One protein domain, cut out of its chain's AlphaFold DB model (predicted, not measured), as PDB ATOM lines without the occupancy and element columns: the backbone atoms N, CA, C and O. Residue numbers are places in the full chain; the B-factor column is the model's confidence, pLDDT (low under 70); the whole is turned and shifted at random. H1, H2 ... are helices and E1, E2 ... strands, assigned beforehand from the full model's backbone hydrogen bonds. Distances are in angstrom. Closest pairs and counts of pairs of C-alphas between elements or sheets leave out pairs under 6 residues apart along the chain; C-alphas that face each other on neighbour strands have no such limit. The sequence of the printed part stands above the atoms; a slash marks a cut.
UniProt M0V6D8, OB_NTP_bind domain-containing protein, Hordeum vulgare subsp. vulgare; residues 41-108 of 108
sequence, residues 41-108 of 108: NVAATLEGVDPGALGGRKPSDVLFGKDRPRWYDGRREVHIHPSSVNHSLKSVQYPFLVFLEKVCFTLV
ATOM      1  N   ASN A  41      34.441   4.815 -11.099       96.06
ATOM      2  CA  ASN A  41      34.017   6.071 -10.478       96.06
ATOM      3  C   ASN A  41      34.519   6.162  -9.032       96.06
ATOM      4  O   ASN A  41      33.798   5.883  -8.071       96.06
ATOM      5  N   VAL A  42      35.783   6.551  -8.893       94.25
ATOM      6  CA  VAL A  42      36.492   6.679  -7.621       94.25
ATOM      7  C   VAL A  42      36.893   8.134  -7.406       94.25
ATOM      8  O   VAL A  42      37.353   8.811  -8.325       94.25
ATOM      9  N   ALA A  43      36.727   8.612  -6.179       93.31
ATOM     10  CA  ALA A  43      37.323   9.843  -5.694       93.31
ATOM     11  C   ALA A  43      38.299   9.510  -4.562       93.31
ATOM     12  O   ALA A  43      37.990   8.693  -3.696       93.31
ATOM     13  N   ALA A  44      39.462  10.148  -4.553       91.81
ATOM     14  CA  ALA A  44      40.496   9.907  -3.555       91.81
ATOM     15  C   ALA A  44      40.890  11.195  -2.827       91.81
ATOM     16  O   ALA A  44      40.827  12.286  -3.400       91.81
ATOM     17  N   THR A  45      41.288  11.078  -1.562       88.38
ATOM     18  CA  THR A  45      41.996  12.155  -0.858       88.38
ATOM     19  C   THR A  45      43.430  12.254  -1.374       88.38
ATOM     20  O   THR A  45      43.894  11.380  -2.103       88.38
ATOM     21  N   LEU A  46      44.171  13.290  -0.970       80.00
ATOM     22  CA  LEU A  46      45.582  13.443  -1.350       80.00
ATOM     23  C   LEU A  46      46.456  12.224  -1.005       80.00
ATOM     24  O   LEU A  46      47.402  11.948  -1.730       80.00
ATOM     25  N   GLU A  47      46.127  11.483   0.055       78.31
ATOM     26  CA  GLU A  47      46.850  10.264   0.449       78.31
ATOM     27  C   GLU A  47      46.604   9.083  -0.503       78.31
ATOM     28  O   GLU A  47      47.430   8.179  -0.591       78.31
ATOM     29  N   GLY A  48      45.465   9.070  -1.202       72.50
ATOM     30  CA  GLY A  48      45.070   7.993  -2.112       72.50
ATOM     31  C   GLY A  48      45.361   8.273  -3.587       72.50
ATOM     32  O   GLY A  48      45.168   7.389  -4.420       72.50
ATOM     33  N   VAL A  49      45.790   9.487  -3.943       73.56
ATOM     34  CA  VAL A  49      46.071   9.874  -5.333       73.56
ATOM     35  C   VAL A  49      47.541   9.622  -5.663       73.56
ATOM     36  O   VAL A  49      48.424  10.052  -4.927       73.56
ATOM     37  N   ASP A  50      47.811   8.988  -6.808       69.69
ATOM     38  CA  ASP A  50      49.165   8.927  -7.369       69.69
ATOM     39  C   ASP A  50      49.662  10.360  -7.656       69.69
ATOM     40  O   ASP A  50      49.022  11.074  -8.441       69.69
ATOM     41  N   PRO A  51      50.792  10.805  -7.072       64.56
ATOM     42  CA  PRO A  51      51.364  12.124  -7.334       64.56
ATOM     43  C   PRO A  51      51.527  12.457  -8.827       64.56
ATOM     44  O   PRO A  51      51.419  13.624  -9.210       64.56
ATOM     45  N   GLY A  52      51.742  11.450  -9.684       64.38
ATOM     46  CA  GLY A  52      51.837  11.614 -11.137       64.38
ATOM     47  C   GLY A  52      50.509  11.960 -11.825       64.38
ATOM     48  O   GLY A  52      50.507  12.632 -12.857       64.38
ATOM     49  N   ALA A  53      49.370  11.574 -11.242       64.06
ATOM     50  CA  ALA A  53      48.038  11.796 -11.813       64.06
ATOM     51  C   ALA A  53      47.549  13.252 -11.683       64.06
ATOM     52  O   ALA A  53      46.673  13.682 -12.431       64.06
ATOM     53  N   LEU A  54      48.140  14.045 -10.781       61.97
ATOM     54  CA  LEU A  54      47.778  15.453 -10.555       61.97
ATOM     55  C   LEU A  54      48.454  16.437 -11.531       61.97
ATOM     56  O   LEU A  54      48.392  17.654 -11.333       61.97
ATOM     57  N   GLY A  55      49.108  15.942 -12.589       57.78
ATOM     58  CA  GLY A  55      49.657  16.782 -13.660       57.78
ATOM     59  C   GLY A  55      50.731  17.769 -13.188       57.78
ATOM     60  O   GLY A  55      50.785  18.899 -13.669       57.78
ATOM     61  N   GLY A  56      51.548  17.381 -12.201       54.41
ATOM     62  CA  GLY A  56      52.638  18.210 -11.672       54.41
ATOM     63  C   GLY A  56      52.195  19.364 -10.765       54.41
ATOM     64  O   GLY A  56      53.038  20.117 -10.275       54.41
ATOM     65  N   ARG A  57      50.892  19.506 -10.484       52.72
ATOM     66  CA  ARG A  57      50.413  20.415  -9.440       52.72
ATOM     67  C   ARG A  57      50.691  19.777  -8.087       52.72
ATOM     68  O   ARG A  57      49.936  18.921  -7.635       52.72
ATOM     69  N   LYS A  58      51.778  20.204  -7.435       52.66
ATOM     70  CA  LYS A  58      51.968  19.934  -6.007       52.66
ATOM     71  C   LYS A  58      50.707  20.416  -5.281       52.66
ATOM     72  O   LYS A  58      50.313  21.567  -5.512       52.66
ATOM     73  N   PRO A  59      50.056  19.580  -4.455       53.19
ATOM     74  CA  PRO A  59      49.049  20.073  -3.532       53.19
ATOM     75  C   PRO A  59      49.731  21.189  -2.753       53.19
ATOM     76  O   PRO A  59      50.763  20.961  -2.133       53.19
ATOM     77  N   SER A  60      49.257  22.423  -2.892       47.22
ATOM     78  CA  SER A  60      49.794  23.525  -2.107       47.22
ATOM     79  C   SER A  60      49.748  23.098  -0.638       47.22
ATOM     80  O   SER A  60      48.647  22.803  -0.163       47.22
ATOM     81  N   ASP A  61      50.898  23.077   0.045       47.22
ATOM     82  CA  ASP A  61      51.092  22.842   1.493       47.22
ATOM     83  C   ASP A  61      50.422  23.931   2.360       47.22
ATOM     84  O   ASP A  61      50.933  24.403   3.371       47.22
ATOM     85  N   VAL A  62      49.253  24.398   1.940       43.44
ATOM     86  CA  VAL A  62      48.584  25.572   2.462       43.44
ATOM     87  C   VAL A  62      47.300  25.096   3.126       43.44
ATOM     88  O   VAL A  62      46.240  24.967   2.507       43.44
ATOM     89  N   LEU A  63      47.468  24.894   4.434       41.97
ATOM     90  CA  LEU A  63      46.458  24.850   5.487       41.97
ATOM     91  C   LEU A  63      45.793  23.482   5.696       41.97
ATOM     92  O   LEU A  63      44.717  23.197   5.167       41.97
ATOM     93  N   PHE A  64      46.339  22.747   6.670       45.88
ATOM     94  CA  PHE A  64      45.613  21.874   7.612       45.88
ATOM     95  C   PHE A  64      44.519  22.643   8.409       45.88
ATOM     96  O   PHE A  64      44.338  22.440   9.602       45.88
ATOM     97  N   GLY A  65      43.825  23.590   7.769       43.53
ATOM     98  CA  GLY A  65      42.895  24.544   8.378       43.53
ATOM     99  C   GLY A  65      41.532  24.604   7.689       43.53
ATOM    100  O   GLY A  65      40.738  25.487   7.992       43.53
ATOM    101  N   LYS A  66      41.235  23.691   6.755       49.66
ATOM    102  CA  LYS A  66      39.855  23.452   6.314       49.66
ATOM    103  C   LYS A  66      39.361  22.178   6.990       49.66
ATOM    104  O   LYS A  66      39.915  21.116   6.745       49.66
ATOM    105  N   ASP A  67      38.297  22.293   7.783       60.19
ATOM    106  CA  ASP A  67      37.623  21.232   8.560       60.19
ATOM    107  C   ASP A  67      37.174  19.979   7.764       60.19
ATOM    108  O   ASP A  67      36.503  19.108   8.321       60.19
ATOM    109  N   ARG A  68      37.458  19.888   6.455       67.94
ATOM    110  CA  ARG A  68      36.946  18.844   5.560       67.94
ATOM    111  C   ARG A  68      38.016  18.332   4.586       67.94
ATOM    112  O   ARG A  68      38.755  19.145   4.023       67.94
ATOM    113  N   PRO A  69      38.052  17.014   4.320       77.44
ATOM    114  CA  PRO A  69      38.955  16.425   3.340       77.44
ATOM    115  C   PRO A  69      38.602  16.879   1.917       77.44
ATOM    116  O   PRO A  69      37.425  16.959   1.549       77.44
ATOM    117  N   ARG A  70      39.632  17.154   1.108       85.06
ATOM    118  CA  ARG A  70      39.495  17.406  -0.336       85.06
ATOM    119  C   ARG A  70      39.503  16.086  -1.094       85.06
ATOM    120  O   ARG A  70      40.254  15.180  -0.734       85.06
ATOM    121  N   TRP A  71      38.700  16.007  -2.149       90.81
ATOM    122  CA  TRP A  71      38.535  14.807  -2.965       90.81
ATOM    123  C   TRP A  71      38.906  15.084  -4.413       90.81
ATOM    124  O   TRP A  71      38.633  16.165  -4.930       90.81
ATOM    125  N   TYR A  72      39.484  14.093  -5.082       90.62
ATOM    126  CA  TYR A  72      39.917  14.185  -6.471       90.62
ATOM    127  C   TYR A  72      39.400  12.993  -7.263       90.62
ATOM    128  O   TYR A  72      39.576  11.854  -6.843       90.62
ATOM    129  N   ASP A  73      38.815  13.244  -8.431       88.69
ATOM    130  CA  ASP A  73      38.325  12.198  -9.346       88.69
ATOM    131  C   ASP A  73      39.410  11.675 -10.312       88.69
ATOM    132  O   ASP A  73      39.107  11.138 -11.376       88.69
ATOM    133  N   GLY A  74      40.683  11.907  -9.977       81.62
ATOM    134  CA  GLY A  74      41.841  11.630 -10.831       81.62
ATOM    135  C   GLY A  74      42.160  12.725 -11.856       81.62
ATOM    136  O   GLY A  74      43.199  12.650 -12.502       81.62
ATOM    137  N   ARG A  75      41.311  13.752 -12.017       81.19
ATOM    138  CA  ARG A  75      41.591  14.901 -12.904       81.19
ATOM    139  C   ARG A  75      41.418  16.244 -12.209       81.19
ATOM    140  O   ARG A  75      42.216  17.154 -12.415       81.19
ATOM    141  N   ARG A  76      40.354  16.391 -11.422       85.69
ATOM    142  CA  ARG A  76      39.974  17.652 -10.777       85.69
ATOM    143  C   ARG A  76      39.521  17.432  -9.344       85.69
ATOM    144  O   ARG A  76      39.125  16.334  -8.960       85.69
ATOM    145  N   GLU A  77      39.572  18.510  -8.571       88.88
ATOM    146  CA  GLU A  77      38.957  18.552  -7.249       88.88
ATOM    147  C   GLU A  77      37.433  18.432  -7.389       88.88
ATOM    148  O   GLU A  77      36.812  19.061  -8.251       88.88
ATOM    149  N   VAL A  78      36.838  17.597  -6.545       91.19
ATOM    150  CA  VAL A  78      35.402  17.346  -6.460       91.19
ATOM    151  C   VAL A  78      34.945  17.477  -5.012       91.19
ATOM    152  O   VAL A  78      35.729  17.354  -4.073       91.19
ATOM    153  N   HIS A  79      33.652  17.730  -4.828       91.25
ATOM    154  CA  HIS A  79      33.052  17.926  -3.514       91.25
ATOM    155  C   HIS A  79      31.881  16.965  -3.323       91.25
ATOM    156  O   HIS A  79      31.145  16.669  -4.265       91.25
ATOM    157  N   ILE A  80      31.689  16.500  -2.088       92.69
ATOM    158  CA  ILE A  80      30.532  15.680  -1.731       92.69
ATOM    159  C   ILE A  80      29.290  16.575  -1.710       92.69
ATOM    160  O   ILE A  80      29.245  17.572  -0.982       92.69
ATOM    161  N   HIS A  81      28.279  16.205  -2.497       93.44
ATOM    162  CA  HIS A  81      27.030  16.954  -2.603       93.44
ATOM    163  C   HIS A  81      26.328  17.095  -1.233       93.44
ATOM    164  O   HIS A  81      26.301  16.112  -0.489       93.44
ATOM    165  N   PRO A  82      25.721  18.254  -0.893       92.38
ATOM    166  CA  PRO A  82      25.090  18.488   0.413       92.38
ATOM    167  C   PRO A  82      23.995  17.497   0.816       92.38
ATOM    168  O   PRO A  82      23.780  17.288   2.005       92.38
ATOM    169  N   SER A  83      23.315  16.868  -0.149       94.31
ATOM    170  CA  SER A  83      22.301  15.839   0.136       94.31
ATOM    171  C   SER A  83      22.883  14.485   0.550       94.31
ATOM    172  O   SER A  83      22.146  13.614   1.006       94.31
ATOM    173  N   SER A  84      24.188  14.273   0.367       94.06
ATOM    174  CA  SER A  84      24.842  13.036   0.777       94.06
ATOM    175  C   SER A  84      25.024  13.006   2.290       94.06
ATOM    176  O   SER A  84      25.499  13.973   2.887       94.06
ATOM    177  N   VAL A  85      24.778  11.844   2.897       93.75
ATOM    178  CA  VAL A  85      25.085  11.579   4.315       93.75
ATOM    179  C   VAL A  85      26.566  11.791   4.656       93.75
ATOM    180  O   VAL A  85      26.910  12.024   5.809       93.75
ATOM    181  N   ASN A  86      27.441  11.763   3.647       91.62
ATOM    182  CA  ASN A  86      28.882  11.941   3.797       91.62
ATOM    183  C   ASN A  86      29.332  13.414   3.713       91.62
ATOM    184  O   ASN A  86      30.519  13.690   3.870       91.62
ATOM    185  N   HIS A  87      28.432  14.377   3.464       89.56
ATOM    186  CA  HIS A  87      28.799  15.788   3.263       89.56
ATOM    187  C   HIS A  87      29.449  16.444   4.494       89.56
ATOM    188  O   HIS A  87      30.290  17.338   4.362       89.56
ATOM    189  N   SER A  88      29.053  16.016   5.695       85.69
ATOM    190  CA  SER A  88      29.530  16.550   6.975       85.69
ATOM    191  C   SER A  88      30.731  15.794   7.555       85.69
ATOM    192  O   SER A  88      31.173  16.125   8.658       85.69
ATOM    193  N   LEU A  89      31.282  14.805   6.838       82.38
ATOM    194  CA  LEU A  89      32.458  14.061   7.290       82.38
ATOM    195  C   LEU A  89      33.675  14.986   7.408       82.38
ATOM    196  O   LEU A  89      34.098  15.611   6.435       82.38
ATOM    197  N   LYS A  90      34.249  15.044   8.613       79.81
ATOM    198  CA  LYS A  90      35.470  15.809   8.913       79.81
ATOM    199  C   LYS A  90      36.742  14.975   8.773       79.81
ATOM    200  O   LYS A  90      37.789  15.502   8.421       79.81
ATOM    201  N   SER A  91      36.643  13.674   9.026       79.12
ATOM    202  CA  SER A  91      37.733  12.712   8.879       79.12
ATOM    203  C   SER A  91      37.230  11.453   8.184       79.12
ATOM    204  O   SER A  91      36.052  11.097   8.276       79.12
ATOM    205  N   VAL A  92      38.126  10.788   7.461       80.94
ATOM    206  CA  VAL A  92      37.845   9.520   6.788       80.94
ATOM    207  C   VAL A  92      38.880   8.483   7.184       80.94
ATOM    208  O   VAL A  92      40.060   8.787   7.294       80.94
ATOM    209  N   GLN A  93      38.420   7.253   7.410       85.19
ATOM    210  CA  GLN A  93      39.292   6.122   7.730       85.19
ATOM    211  C   GLN A  93      40.079   5.635   6.506       85.19
ATOM    212  O   GLN A  93      41.183   5.123   6.647       85.19
ATOM    213  N   TYR A  94      39.489   5.763   5.315       89.00
ATOM    214  CA  TYR A  94      40.072   5.305   4.060       89.00
ATOM    215  C   TYR A  94      40.168   6.477   3.082       89.00
ATOM    216  O   TYR A  94      39.230   7.279   3.017       89.00
ATOM    217  N   PRO A  95      41.242   6.557   2.280       90.56
ATOM    218  CA  PRO A  95      41.471   7.686   1.389       90.56
ATOM    219  C   PRO A  95      40.681   7.584   0.073       90.56
ATOM    220  O   PRO A  95      40.987   8.303  -0.870       90.56
ATOM    221  N   PHE A  96      39.669   6.712  -0.010       92.31
ATOM    222  CA  PHE A  96      38.904   6.434  -1.226       92.31
ATOM    223  C   PHE A  96      37.396   6.441  -0.972       92.31
ATOM    224  O   PHE A  96      36.911   5.926   0.037       92.31
ATOM    225  N   LEU A  97      36.655   6.960  -1.947       94.06
ATOM    226  CA  LEU A  97      35.206   6.870  -2.072       94.06
ATOM    227  C   LEU A  97      34.848   6.411  -3.481       94.06
ATOM    228  O   LEU A  97      35.504   6.784  -4.449       94.06
ATOM    229  N   VAL A  98      33.760   5.662  -3.596       96.12
ATOM    230  CA  VAL A  98      33.118   5.366  -4.879       96.12
ATOM    231  C   VAL A  98      31.811   6.135  -4.991       96.12
ATOM    232  O   VAL A  98      31.147   6.386  -3.983       96.12
ATOM    233  N   PHE A  99      31.443   6.530  -6.206       95.94
ATOM    234  CA  PHE A  99      30.224   7.296  -6.449       95.94
ATOM    235  C   PHE A  99      29.471   6.787  -7.677       95.94
ATOM    236  O   PHE A  99      30.063   6.308  -8.639       95.94
ATOM    237  N   LEU A 100      28.144   6.906  -7.644       97.06
ATOM    238  CA  LEU A 100      27.291   6.589  -8.789       97.06
ATOM    239  C   LEU A 100      27.176   7.780  -9.743       97.06
ATOM    240  O   LEU A 100      27.346   7.631 -10.948       97.06
ATOM    241  N   GLU A 101      26.916   8.965  -9.196       95.38
ATOM    242  CA  GLU A 101      26.636  10.168  -9.972       95.38
ATOM    243  C   GLU A 101      27.608  11.296  -9.616       95.38
ATOM    244  O   GLU A 101      27.941  11.515  -8.449       95.38
ATOM    245  N   LYS A 102      28.045  12.031 -10.644       94.00
ATOM    246  CA  LYS A 102      28.820  13.266 -10.518       94.00
ATOM    247  C   LYS A 102      28.145  14.358 -11.334       94.00
ATOM    248  O   LYS A 102      28.110  14.285 -12.558       94.00
ATOM    249  N   VAL A 103      27.682  15.392 -10.647       92.75
ATOM    250  CA  VAL A 103      27.033  16.562 -11.248       92.75
ATOM    251  C   VAL A 103      28.004  17.739 -11.334       92.75
ATOM    252  O   VAL A 103      28.906  17.880 -10.505       92.75
ATOM    253  N   CYS A 104      27.842  18.579 -12.355       88.81
ATOM    254  CA  CYS A 104      28.608  19.808 -12.528       88.81
ATOM    255  C   CYS A 104      27.640  20.986 -12.494       88.81
ATOM    256  O   CYS A 104      26.825  21.131 -13.400       88.81
ATOM    257  N   PHE A 105      27.736  21.819 -11.463       82.00
ATOM    258  CA  PHE A 105      27.014  23.083 -11.412       82.00
ATOM    259  C   PHE A 105      27.966  24.195 -11.836       82.00
ATOM    260  O   PHE A 105      28.987  24.422 -11.189       82.00
ATOM    261  N   THR A 106      27.638  24.874 -12.927       77.56
ATOM    262  CA  THR A 106      28.267  26.144 -13.284       77.56
ATOM    263  C   THR A 106      27.424  27.231 -12.629       77.56
ATOM    264  O   THR A 106      26.232  27.321 -12.920       77.56
ATOM    265  N   LEU A 107      27.997  28.020 -11.717       59.12
ATOM    266  CA  LEU A 107      27.366  29.285 -11.340       59.12
ATOM    267  C   LEU A 107      27.428  30.177 -12.585       59.12
ATOM    268  O   LEU A 107      28.526  30.469 -13.061       59.12
ATOM    269  N   VAL A 108      26.258  30.478 -13.150       43.59
ATOM    270  CA  VAL A 108      26.080  31.477 -14.216       43.59
ATOM    271  C   VAL A 108      26.187  32.864 -13.603       43.59
ATOM    272  O   VAL A 108      25.618  33.046 -12.501       43.59
TER     273      VAL A 108
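What this domain is: This is residues 41 to 108 of the 108 residues of the protein "OB_NTP_bind domain-containing protein" of Hordeum vulgare subsp. vulgare (UniProt M0V6D8). The model has little regular structure: it is mostly winding loop, with a short antiparallel ribbon of E1 and E2 at one side and the small helix H1 at another. From H1, residues 55 to 95 swing out, with residues 60 to 65 standing free, and wind back through the middle to E2. The 68 printed residues hold E1, H1 and E2 in that order; the class is mixed, with 10 residues in named elements. The whole is compact, radius of gyration of the C-alphas 12.4 A, spanning 31 by 25 by 25 A.

How they stand to each other: E1, residues 42 to 44, and E2, residues 96 to 98, are antiparallel neighbours at 156 degrees. N 43 and O 97 are 2.8 A apart, within hydrogen-bond range. A short link joins E1 to H1, residues 51 to 54, which is too short for any O i to N i+4 pair; its one O i to N i+3 pair is not within range. Residues 71 to 72 pair antiparallel with 77 to 78.

Where its parts are: E1 begins at C-alpha 42 (36.492, 6.679, -7.621) and measures 6.6 A; H1 measures 5.9 A. E2 measures 6.9 A and ends at C-alpha 98 (33.118, 5.366, -4.879).

The domain as a whole: The C-alphas farthest apart, of Gln 93 and Val 108, are 36.0 A apart. The printed part has no cut. The link from H1 to E2 is long, 41 residues. Residues 50 to 68 and 107 to 108 have pLDDT under 70.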